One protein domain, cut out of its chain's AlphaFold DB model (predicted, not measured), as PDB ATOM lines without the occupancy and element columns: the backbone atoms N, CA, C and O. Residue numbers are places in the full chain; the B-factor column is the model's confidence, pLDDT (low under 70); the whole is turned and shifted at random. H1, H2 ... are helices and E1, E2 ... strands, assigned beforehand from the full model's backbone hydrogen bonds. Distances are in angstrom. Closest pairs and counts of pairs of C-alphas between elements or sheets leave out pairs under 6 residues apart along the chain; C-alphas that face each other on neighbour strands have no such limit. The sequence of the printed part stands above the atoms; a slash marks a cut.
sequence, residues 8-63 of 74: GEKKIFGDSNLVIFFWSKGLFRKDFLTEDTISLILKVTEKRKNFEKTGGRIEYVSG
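What this domain is: This is residues 8 to 63 of the 74 residues of an uncharacterized protein of Fusobacterium varium (UniProt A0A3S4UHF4). A small parallel sheet of two strands, E1 and E2, has short helix H1 and the last turns of long helix H2 over one face; its other face is bare. H2 runs toward the sheet along the chain, coming near it with residues 48 to 52, and residues 31 to 36, at and just before its far end, stick out. The 56 printed residues, with named elements in the order E1, H1, H2, E2, are mixed in class and only just compact, close to loose: radius of gyration of the C-alphas 11.8 A, spans 36 by 25 by 14 A.

How they stand to each other: E1, residues 11 to 14, and E2, residues 57 to 60, are parallel neighbours at 30 degrees; N 12 and O 57 are 2.9 A apart, within hydrogen-bond range. With H1, residues 17 to 21, and H2, residues 35 to 53, they form a strand-helix-strand unit, two parallel neighbour strands with helices between along the chain, its crossover right-handed. The closest C-alphas of H1 and E2 are Ile 20 and Tyr 60, 7.0 A; of H2 and E2, Phe 51 and Arg 57, 7.5 A. E1 and H2 are apart, as are H1 and H2. In both helices every O i to N i+4 pair is within hydrogen-bond range.

Where its parts are: E1 begins at C-alpha 11 (43.311, -11.561, -20.872); E2 ends at C-alpha 60 (48.401, -14.652, -29.309). E1 and E2 are each 10.1 A long, H1 5.7 A and H2 27.3 A.

The domain as a whole: The C-alphas farthest apart, Gly 8 and Asp 31, are 37.4 A apart. The link H1 to H2 is long, 13 residues. The printed part has no cut; no printed residue is under 70.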
ATOM      1  N   GLY A   8      41.963 -10.842 -11.112       94.00
ATOM      2  CA  GLY A   8      40.766 -10.420 -11.845       94.00
ATOM      3  C   GLY A   8      41.004 -10.172 -13.337       94.00
ATOM      4  O   GLY A   8      40.097  -9.702 -14.027       94.00
ATOM      5  N   GLU A   9      42.185 -10.522 -13.849       96.62
ATOM      6  CA  GLU A   9      42.552 -10.327 -15.246       96.62
ATOM      7  C   GLU A   9      41.712 -11.193 -16.181       96.62
ATOM      8  O   GLU A   9      41.426 -12.364 -15.920       96.62
ATOM      9  N   LYS A  10      41.320 -10.608 -17.314       97.06
ATOM     10  CA  LYS A  10      40.472 -11.269 -18.321       97.06
ATOM     11  C   LYS A  10      41.205 -11.607 -19.603       97.06
ATOM     12  O   LYS A  10      40.609 -12.216 -20.487       97.06
ATOM     13  N   LYS A  11      42.485 -11.259 -19.707       97.69
ATOM     14  CA  LYS A  11      43.311 -11.561 -20.872       97.69
ATOM     15  C   LYS A  11      44.598 -12.242 -20.439       97.69
ATOM     16  O   LYS A  11      45.275 -11.773 -19.533       97.69
ATOM     17  N   ILE A  12      44.915 -13.349 -21.097       96.88
ATOM     18  CA  ILE A  12      46.195 -14.045 -20.982       96.88
ATOM     19  C   ILE A  12      46.816 -14.039 -22.374       96.88
ATOM     20  O   ILE A  12      46.163 -14.448 -23.334       96.88
ATOM     21  N   PHE A  13      48.062 -13.595 -22.475       96.38
ATOM     22  CA  PHE A  13      48.809 -13.595 -23.728       96.38
ATOM     23  C   PHE A  13      49.867 -14.695 -23.715       96.38
ATOM     24  O   PHE A  13      50.414 -15.026 -22.663       96.38
ATOM     25  N   GLY A  14      50.150 -15.259 -24.883       95.31
ATOM     26  CA  GLY A  14      51.286 -16.149 -25.092       95.31
ATOM     27  C   GLY A  14      51.745 -16.123 -26.546       95.31
ATOM     28  O   GLY A  14      51.031 -15.651 -27.430       95.31
ATOM     29  N   ASP A  15      52.928 -16.657 -26.793       95.19
ATOM     30  CA  ASP A  15      53.620 -16.629 -28.087       95.19
ATOM     31  C   ASP A  15      53.655 -17.985 -28.801       95.19
ATOM     32  O   ASP A  15      54.034 -18.088 -29.969       95.19
ATOM     33  N   SER A  16      53.188 -19.047 -28.147       95.75
ATOM     34  CA  SER A  16      53.087 -20.362 -28.769       95.75
ATOM     35  C   SER A  16      51.741 -20.556 -29.465       95.75
ATOM     36  O   SER A  16      50.726 -20.873 -28.837       95.75
ATOM     37  N   ASN A  17      51.749 -20.467 -30.799       96.88
ATOM     38  CA  ASN A  17      50.603 -20.833 -31.638       96.88
ATOM     39  C   ASN A  17      50.108 -22.260 -31.350       96.88
ATOM     40  O   ASN A  17      48.902 -22.497 -31.269       96.88
ATOM     41  N   LEU A  18      51.033 -23.207 -31.153       96.88
ATOM     42  CA  LEU A  18      50.707 -24.598 -30.840       96.88
ATOM     43  C   LEU A  18      49.919 -24.704 -29.529       96.88
ATOM     44  O   LEU A  18      48.868 -25.348 -29.478       96.88
ATOM     45  N   VAL A  19      50.388 -24.028 -28.479       97.38
ATOM     46  CA  VAL A  19      49.728 -24.066 -27.172       97.38
ATOM     47  C   VAL A  19      48.381 -23.351 -27.216       97.38
ATOM     48  O   VAL A  19      47.378 -23.901 -26.757       97.38
ATOM     49  N   ILE A  20      48.320 -22.150 -27.791       98.06
ATOM     50  CA  ILE A  20      47.114 -21.312 -27.778       98.06
ATOM     51  C   ILE A  20      46.021 -21.873 -28.683       98.06
ATOM     52  O   ILE A  20      44.852 -21.893 -28.293       98.06
ATOM     53  N   PHE A  21      46.353 -22.325 -29.889       98.12
ATOM     54  CA  PHE A  21      45.327 -22.727 -30.849       98.12
ATOM     55  C   PHE A  21      44.972 -24.209 -30.780       98.12
ATOM     56  O   PHE A  21      43.854 -24.552 -31.168       98.12
ATOM     57  N   PHE A  22      45.844 -25.055 -30.222       98.12
ATOM     58  CA  PHE A  22      45.638 -26.503 -30.202       98.12
ATOM     59  C   PHE A  22      45.653 -27.085 -28.789       98.12
ATOM     60  O   PHE A  22      44.605 -27.490 -28.280       98.12
ATOM     61  N   TRP A  23      46.807 -27.102 -28.123       98.25
ATOM     62  CA  TRP A  23      46.970 -27.888 -26.896       98.25
ATOM     63  C   TRP A  23      46.086 -27.399 -25.756       98.25
ATOM     64  O   TRP A  23      45.396 -28.197 -25.134       98.25
ATOM     65  N   SER A  24      46.003 -26.090 -25.524       98.19
ATOM     66  CA  SER A  24      45.124 -25.549 -24.478       98.19
ATOM     67  C   SER A  24      43.631 -25.741 -24.761       98.19
ATOM     68  O   SER A  24      42.818 -25.552 -23.864       98.19
ATOM     69  N   LYS A  25      43.257 -26.147 -25.981       98.19
ATOM     70  CA  LYS A  25      41.891 -26.552 -26.349       98.19
ATOM     71  C   LYS A  25      41.684 -28.071 -26.305       98.19
ATOM     72  O   LYS A  25      40.601 -28.543 -26.643       98.19
ATOM     73  N   GLY A  26      42.697 -28.837 -25.903       97.75
ATOM     74  CA  GLY A  26      42.676 -30.298 -25.888       97.75
ATOM     75  C   GLY A  26      42.885 -30.941 -27.262       97.75
ATOM     76  O   GLY A  26      42.566 -32.113 -27.428       97.75
ATOM     77  N   LEU A  27      43.410 -30.202 -28.248       97.94
ATOM     78  CA  LEU A  27      43.688 -30.713 -29.592       97.94
ATOM     79  C   LEU A  27      45.166 -31.112 -29.698       97.94
ATOM     80  O   LEU A  27      46.040 -30.249 -29.720       97.94
ATOM     81  N   PHE A  28      45.458 -32.412 -29.749       97.00
ATOM     82  CA  PHE A  28      46.825 -32.937 -29.841       97.00
ATOM     83  C   PHE A  28      46.852 -34.358 -30.422       97.00
ATOM     84  O   PHE A  28      45.852 -35.073 -30.381       97.00
ATOM     85  N   ARG A  29      48.011 -34.778 -30.948       95.12
ATOM     86  CA  ARG A  29      48.274 -36.167 -31.364       95.12
ATOM     87  C   ARG A  29      49.099 -36.859 -30.288       95.12
ATOM     88  O   ARG A  29      50.153 -36.346 -29.928       95.12
ATOM     89  N   LYS A  30      48.620 -37.995 -29.783       92.69
ATOM     90  CA  LYS A  30      49.269 -38.728 -28.683       92.69
ATOM     91  C   LYS A  30      50.592 -39.374 -29.094       92.69
ATOM     92  O   LYS A  30      51.508 -39.398 -28.289       92.69
ATOM     93  N   ASP A  31      50.699 -39.811 -30.347       92.62
ATOM     94  CA  ASP A  31      51.781 -40.673 -30.854       92.62
ATOM     95  C   ASP A  31      53.204 -40.109 -30.681       92.62
ATOM     96  O   ASP A  31      54.175 -40.855 -30.755       92.62
ATOM     97  N   PHE A  32      53.339 -38.799 -30.449       90.06
ATOM     98  CA  PHE A  32      54.626 -38.101 -30.339       90.06
ATOM     99  C   PHE A  32      54.797 -37.327 -29.025       90.06
ATOM    100  O   PHE A  32      55.678 -36.474 -28.930       90.06
ATOM    101  N   LEU A  33      53.938 -37.564 -28.031       96.00
ATOM    102  CA  LEU A  33      53.959 -36.837 -26.764       96.00
ATOM    103  C   LEU A  33      54.251 -37.776 -25.602       96.00
ATOM    104  O   LEU A  33      53.762 -38.900 -25.552       96.00
ATOM    105  N   THR A  34      55.025 -37.284 -24.638       97.50
ATOM    106  CA  THR A  34      55.205 -37.980 -23.364       97.50
ATOM    107  C   THR A  34      53.917 -37.928 -22.548       97.50
ATOM    108  O   THR A  34      53.141 -36.974 -22.662       97.50
ATOM    109  N   GLU A  35      53.716 -38.910 -21.670       97.56
ATOM    110  CA  GLU A  35      52.585 -38.918 -20.730       97.56
ATOM    111  C   GLU A  35      52.538 -37.644 -19.874       97.56
ATOM    112  O   GLU A  35      51.469 -37.069 -19.672       97.56
ATOM    113  N   ASP A  36      53.699 -37.124 -19.465       97.81
ATOM    114  CA  ASP A  36      53.793 -35.850 -18.744       97.81
ATOM    115  C   ASP A  36      53.261 -34.680 -19.575       97.81
ATOM    116  O   ASP A  36      52.497 -33.848 -19.080       97.81
ATOM    117  N   THR A  37      53.603 -34.634 -20.866       97.56
ATOM    118  CA  THR A  37      53.101 -33.593 -21.769       97.56
ATOM    119  C   THR A  37      51.593 -33.726 -21.952       97.56
ATOM    120  O   THR A  37      50.877 -32.729 -21.870       97.56
ATOM    121  N   ILE A  38      51.082 -34.947 -22.132       98.19
ATOM    122  CA  ILE A  38      49.640 -35.210 -22.223       98.19
ATOM    123  C   ILE A  38      48.933 -34.751 -20.937       98.19
ATOM    124  O   ILE A  38      47.921 -34.053 -21.010       98.19
ATOM    125  N   SER A  39      49.485 -35.060 -19.764       98.31
ATOM    126  CA  SER A  39      48.959 -34.632 -18.462       98.31
ATOM    127  C   SER A  39      48.890 -33.104 -18.339       98.31
ATOM    128  O   SER A  39      47.855 -32.548 -17.951       98.31
ATOM    129  N   LEU A  40      49.946 -32.397 -18.757       98.25
ATOM    130  CA  LEU A  40      49.964 -30.933 -18.791       98.25
ATOM    131  C   LEU A  40      48.910 -30.367 -19.746       98.25
ATOM    132  O   LEU A  40      48.204 -29.429 -19.371       98.25
ATOM    133  N   ILE A  41      48.761 -30.955 -20.938       98.44
ATOM    134  CA  ILE A  41      47.747 -30.566 -21.926       98.44
ATOM    135  C   ILE A  41      46.335 -30.692 -21.337       98.44
ATOM    136  O   ILE A  41      45.527 -29.763 -21.443       98.44
ATOM    137  N   LEU A  42      46.032 -31.810 -20.676       98.38
ATOM    138  CA  LEU A  42      44.730 -32.030 -20.045       98.38
ATOM    139  C   LEU A  42      44.474 -31.012 -18.924       98.38
ATOM    140  O   LEU A  42      43.407 -30.392 -18.885       98.38
ATOM    141  N   LYS A  43      45.479 -30.756 -18.077       98.06
ATOM    142  CA  LYS A  43      45.396 -29.771 -16.990       98.06
ATOM    143  C   LYS A  43      45.160 -28.351 -17.506       98.06
ATOM    144  O   LYS A  43      44.305 -27.639 -16.978       98.06
ATOM    145  N   VAL A  44      45.893 -27.915 -18.535       97.31
ATOM    146  CA  VAL A  44      45.706 -26.570 -19.109       97.31
ATOM    147  C   VAL A  44      44.376 -26.457 -19.855       97.31
ATOM    148  O   VAL A  44      43.752 -25.401 -19.811       97.31
ATOM    149  N   THR A  45      43.888 -27.544 -20.463       98.56
ATOM    150  CA  THR A  45      42.571 -27.576 -21.116       98.56
ATOM    151  C   THR A  45      41.448 -27.312 -20.118       98.56
ATOM    152  O   THR A  45      40.558 -26.502 -20.380       98.56
ATOM    153  N   GLU A  46      41.483 -27.958 -18.951       98.31
ATOM    154  CA  GLU A  46      40.498 -27.718 -17.893       98.31
ATOM    155  C   GLU A  46      40.578 -26.281 -17.356       98.31
ATOM    156  O   GLU A  46      39.559 -25.590 -17.255       98.31
ATOM    157  N   LYS A  47      41.794 -25.794 -17.084       97.00
ATOM    158  CA  LYS A  47      42.019 -24.420 -16.614       97.00
ATOM    159  C   LYS A  47      41.524 -23.382 -17.611       97.00
ATOM    160  O   LYS A  47      40.815 -22.460 -17.210       97.00
ATOM    161  N   ARG A  48      41.825 -23.558 -18.900       97.75
ATOM    162  CA  ARG A  48      41.337 -22.684 -19.970       97.75
ATOM    163  C   ARG A  48      39.815 -22.644 -19.991       97.75
ATOM    164  O   ARG A  48      39.252 -21.556 -19.969       97.75
ATOM    165  N   LYS A  49      39.151 -23.806 -19.971       97.88
ATOM    166  CA  LYS A  49      37.680 -23.879 -19.948       97.88
ATOM    167  C   LYS A  49      37.097 -23.105 -18.768       97.88
ATOM    168  O   LYS A  49      36.135 -22.362 -18.938       97.88
ATOM    169  N   ASN A  50      37.671 -23.263 -17.577       96.50
ATOM    170  CA  ASN A  50      37.203 -22.557 -16.385       96.50
ATOM    171  C   ASN A  50      37.464 -21.048 -16.470       96.50
ATOM    172  O   ASN A  50      36.591 -20.266 -16.108       96.50
ATOM    173  N   PHE A  51      38.609 -20.628 -17.006       97.25
ATOM    174  CA  PHE A  51      38.923 -19.219 -17.224       97.25
ATOM    175  C   PHE A  51      37.971 -18.561 -18.236       97.25
ATOM    176  O   PHE A  51      37.384 -17.517 -17.943       97.25
ATOM    177  N   GLU A  52      37.741 -19.206 -19.382       97.06
ATOM    178  CA  GLU A  52      36.842 -18.719 -20.437       97.06
ATOM    179  C   GLU A  52      35.381 -18.644 -19.962       97.06
ATOM    180  O   GLU A  52      34.686 -17.681 -20.283       97.06
ATOM    181  N   LYS A  53      34.929 -19.567 -19.095       97.00
ATOM    182  CA  LYS A  53      33.610 -19.476 -18.431       97.00
ATOM    183  C   LYS A  53      33.434 -18.205 -17.594       97.00
ATOM    184  O   LYS A  53      32.308 -17.760 -17.407       97.00
ATOM    185  N   THR A  54      34.520 -17.605 -17.104       95.50
ATOM    186  CA  THR A  54      34.472 -16.326 -16.370       95.50
ATOM    187  C   THR A  54      34.564 -15.095 -17.283       95.50
ATOM    188  O   THR A  54      34.746 -13.980 -16.787       95.50
ATOM    189  N   GLY A  55      34.488 -15.280 -18.605       97.06
ATOM    190  CA  GLY A  55      34.679 -14.230 -19.608       97.06
ATOM    191  C   GLY A  55      36.144 -13.951 -19.959       97.06
ATOM    192  O   GLY A  55      36.418 -12.986 -20.670       97.06
ATOM    193  N   GLY A  56      37.081 -14.763 -19.457       98.00
ATOM    194  CA  GLY A  56      38.497 -14.666 -19.795       98.00
ATOM    195  C   GLY A  56      38.786 -15.064 -21.247       98.00
ATOM    196  O   GLY A  56      38.038 -15.829 -21.854       98.00
ATOM    197  N   ARG A  57      39.877 -14.548 -21.820       98.06
ATOM    198  CA  ARG A  57      40.331 -14.839 -23.186       98.06
ATOM    199  C   ARG A  57      41.831 -15.103 -23.214       98.06
ATOM    200  O   ARG A  57      42.592 -14.450 -22.502       98.06
ATOM    201  N   ILE A  58      42.239 -16.057 -24.045       97.94
ATOM    202  CA  ILE A  58      43.648 -16.335 -24.334       97.94
ATOM    203  C   ILE A  58      43.942 -15.849 -25.752       97.94
ATOM    204  O   ILE A  58      43.272 -16.279 -26.692       97.94
ATOM    205  N   GLU A  59      44.924 -14.961 -25.894       97.44
ATOM    206  CA  GLU A  59      45.269 -14.276 -27.142       97.44
ATOM    207  C   GLU A  59      46.744 -14.504 -27.504       97.44
ATOM    208  O   GLU A  59      47.599 -14.682 -26.636       97.44
ATOM    209  N   TYR A  60      47.035 -14.533 -28.803       97.06
ATOM    210  CA  TYR A  60      48.401 -14.652 -29.309       97.06
ATOM    211  C   TYR A  60      49.098 -13.288 -29.313       97.06
ATOM    212  O   TYR A  60      48.485 -12.272 -29.645       97.06
ATOM    213  N   VAL A  61      50.393 -13.289 -29.006       95.88
ATOM    214  CA  VAL A  61      51.307 -12.159 -29.180       95.88
ATOM    215  C   VAL A  61      52.611 -12.666 -29.809       95.88
ATOM    216  O   VAL A  61      52.988 -13.809 -29.576       95.88
ATOM    217  N   SER A  62      53.305 -11.859 -30.621       92.62
ATOM    218  CA  SER A  62      54.629 -12.267 -31.123       92.62
ATOM    219  C   SER A  62      55.609 -12.447 -29.960       92.62
ATOM    220  O   SER A  62      55.618 -11.625 -29.044       92.62
ATOM    221  N   GLY A  63      56.459 -13.477 -30.032       90.62
ATOM    222  CA  GLY A  63      57.559 -13.678 -29.082       90.62
ATOM    223  C   GLY A  63      58.502 -12.473 -29.026       90.62
ATOM    224  O   GLY A  63      58.914 -12.077 -27.943       90.62
TER     225      GLY A  63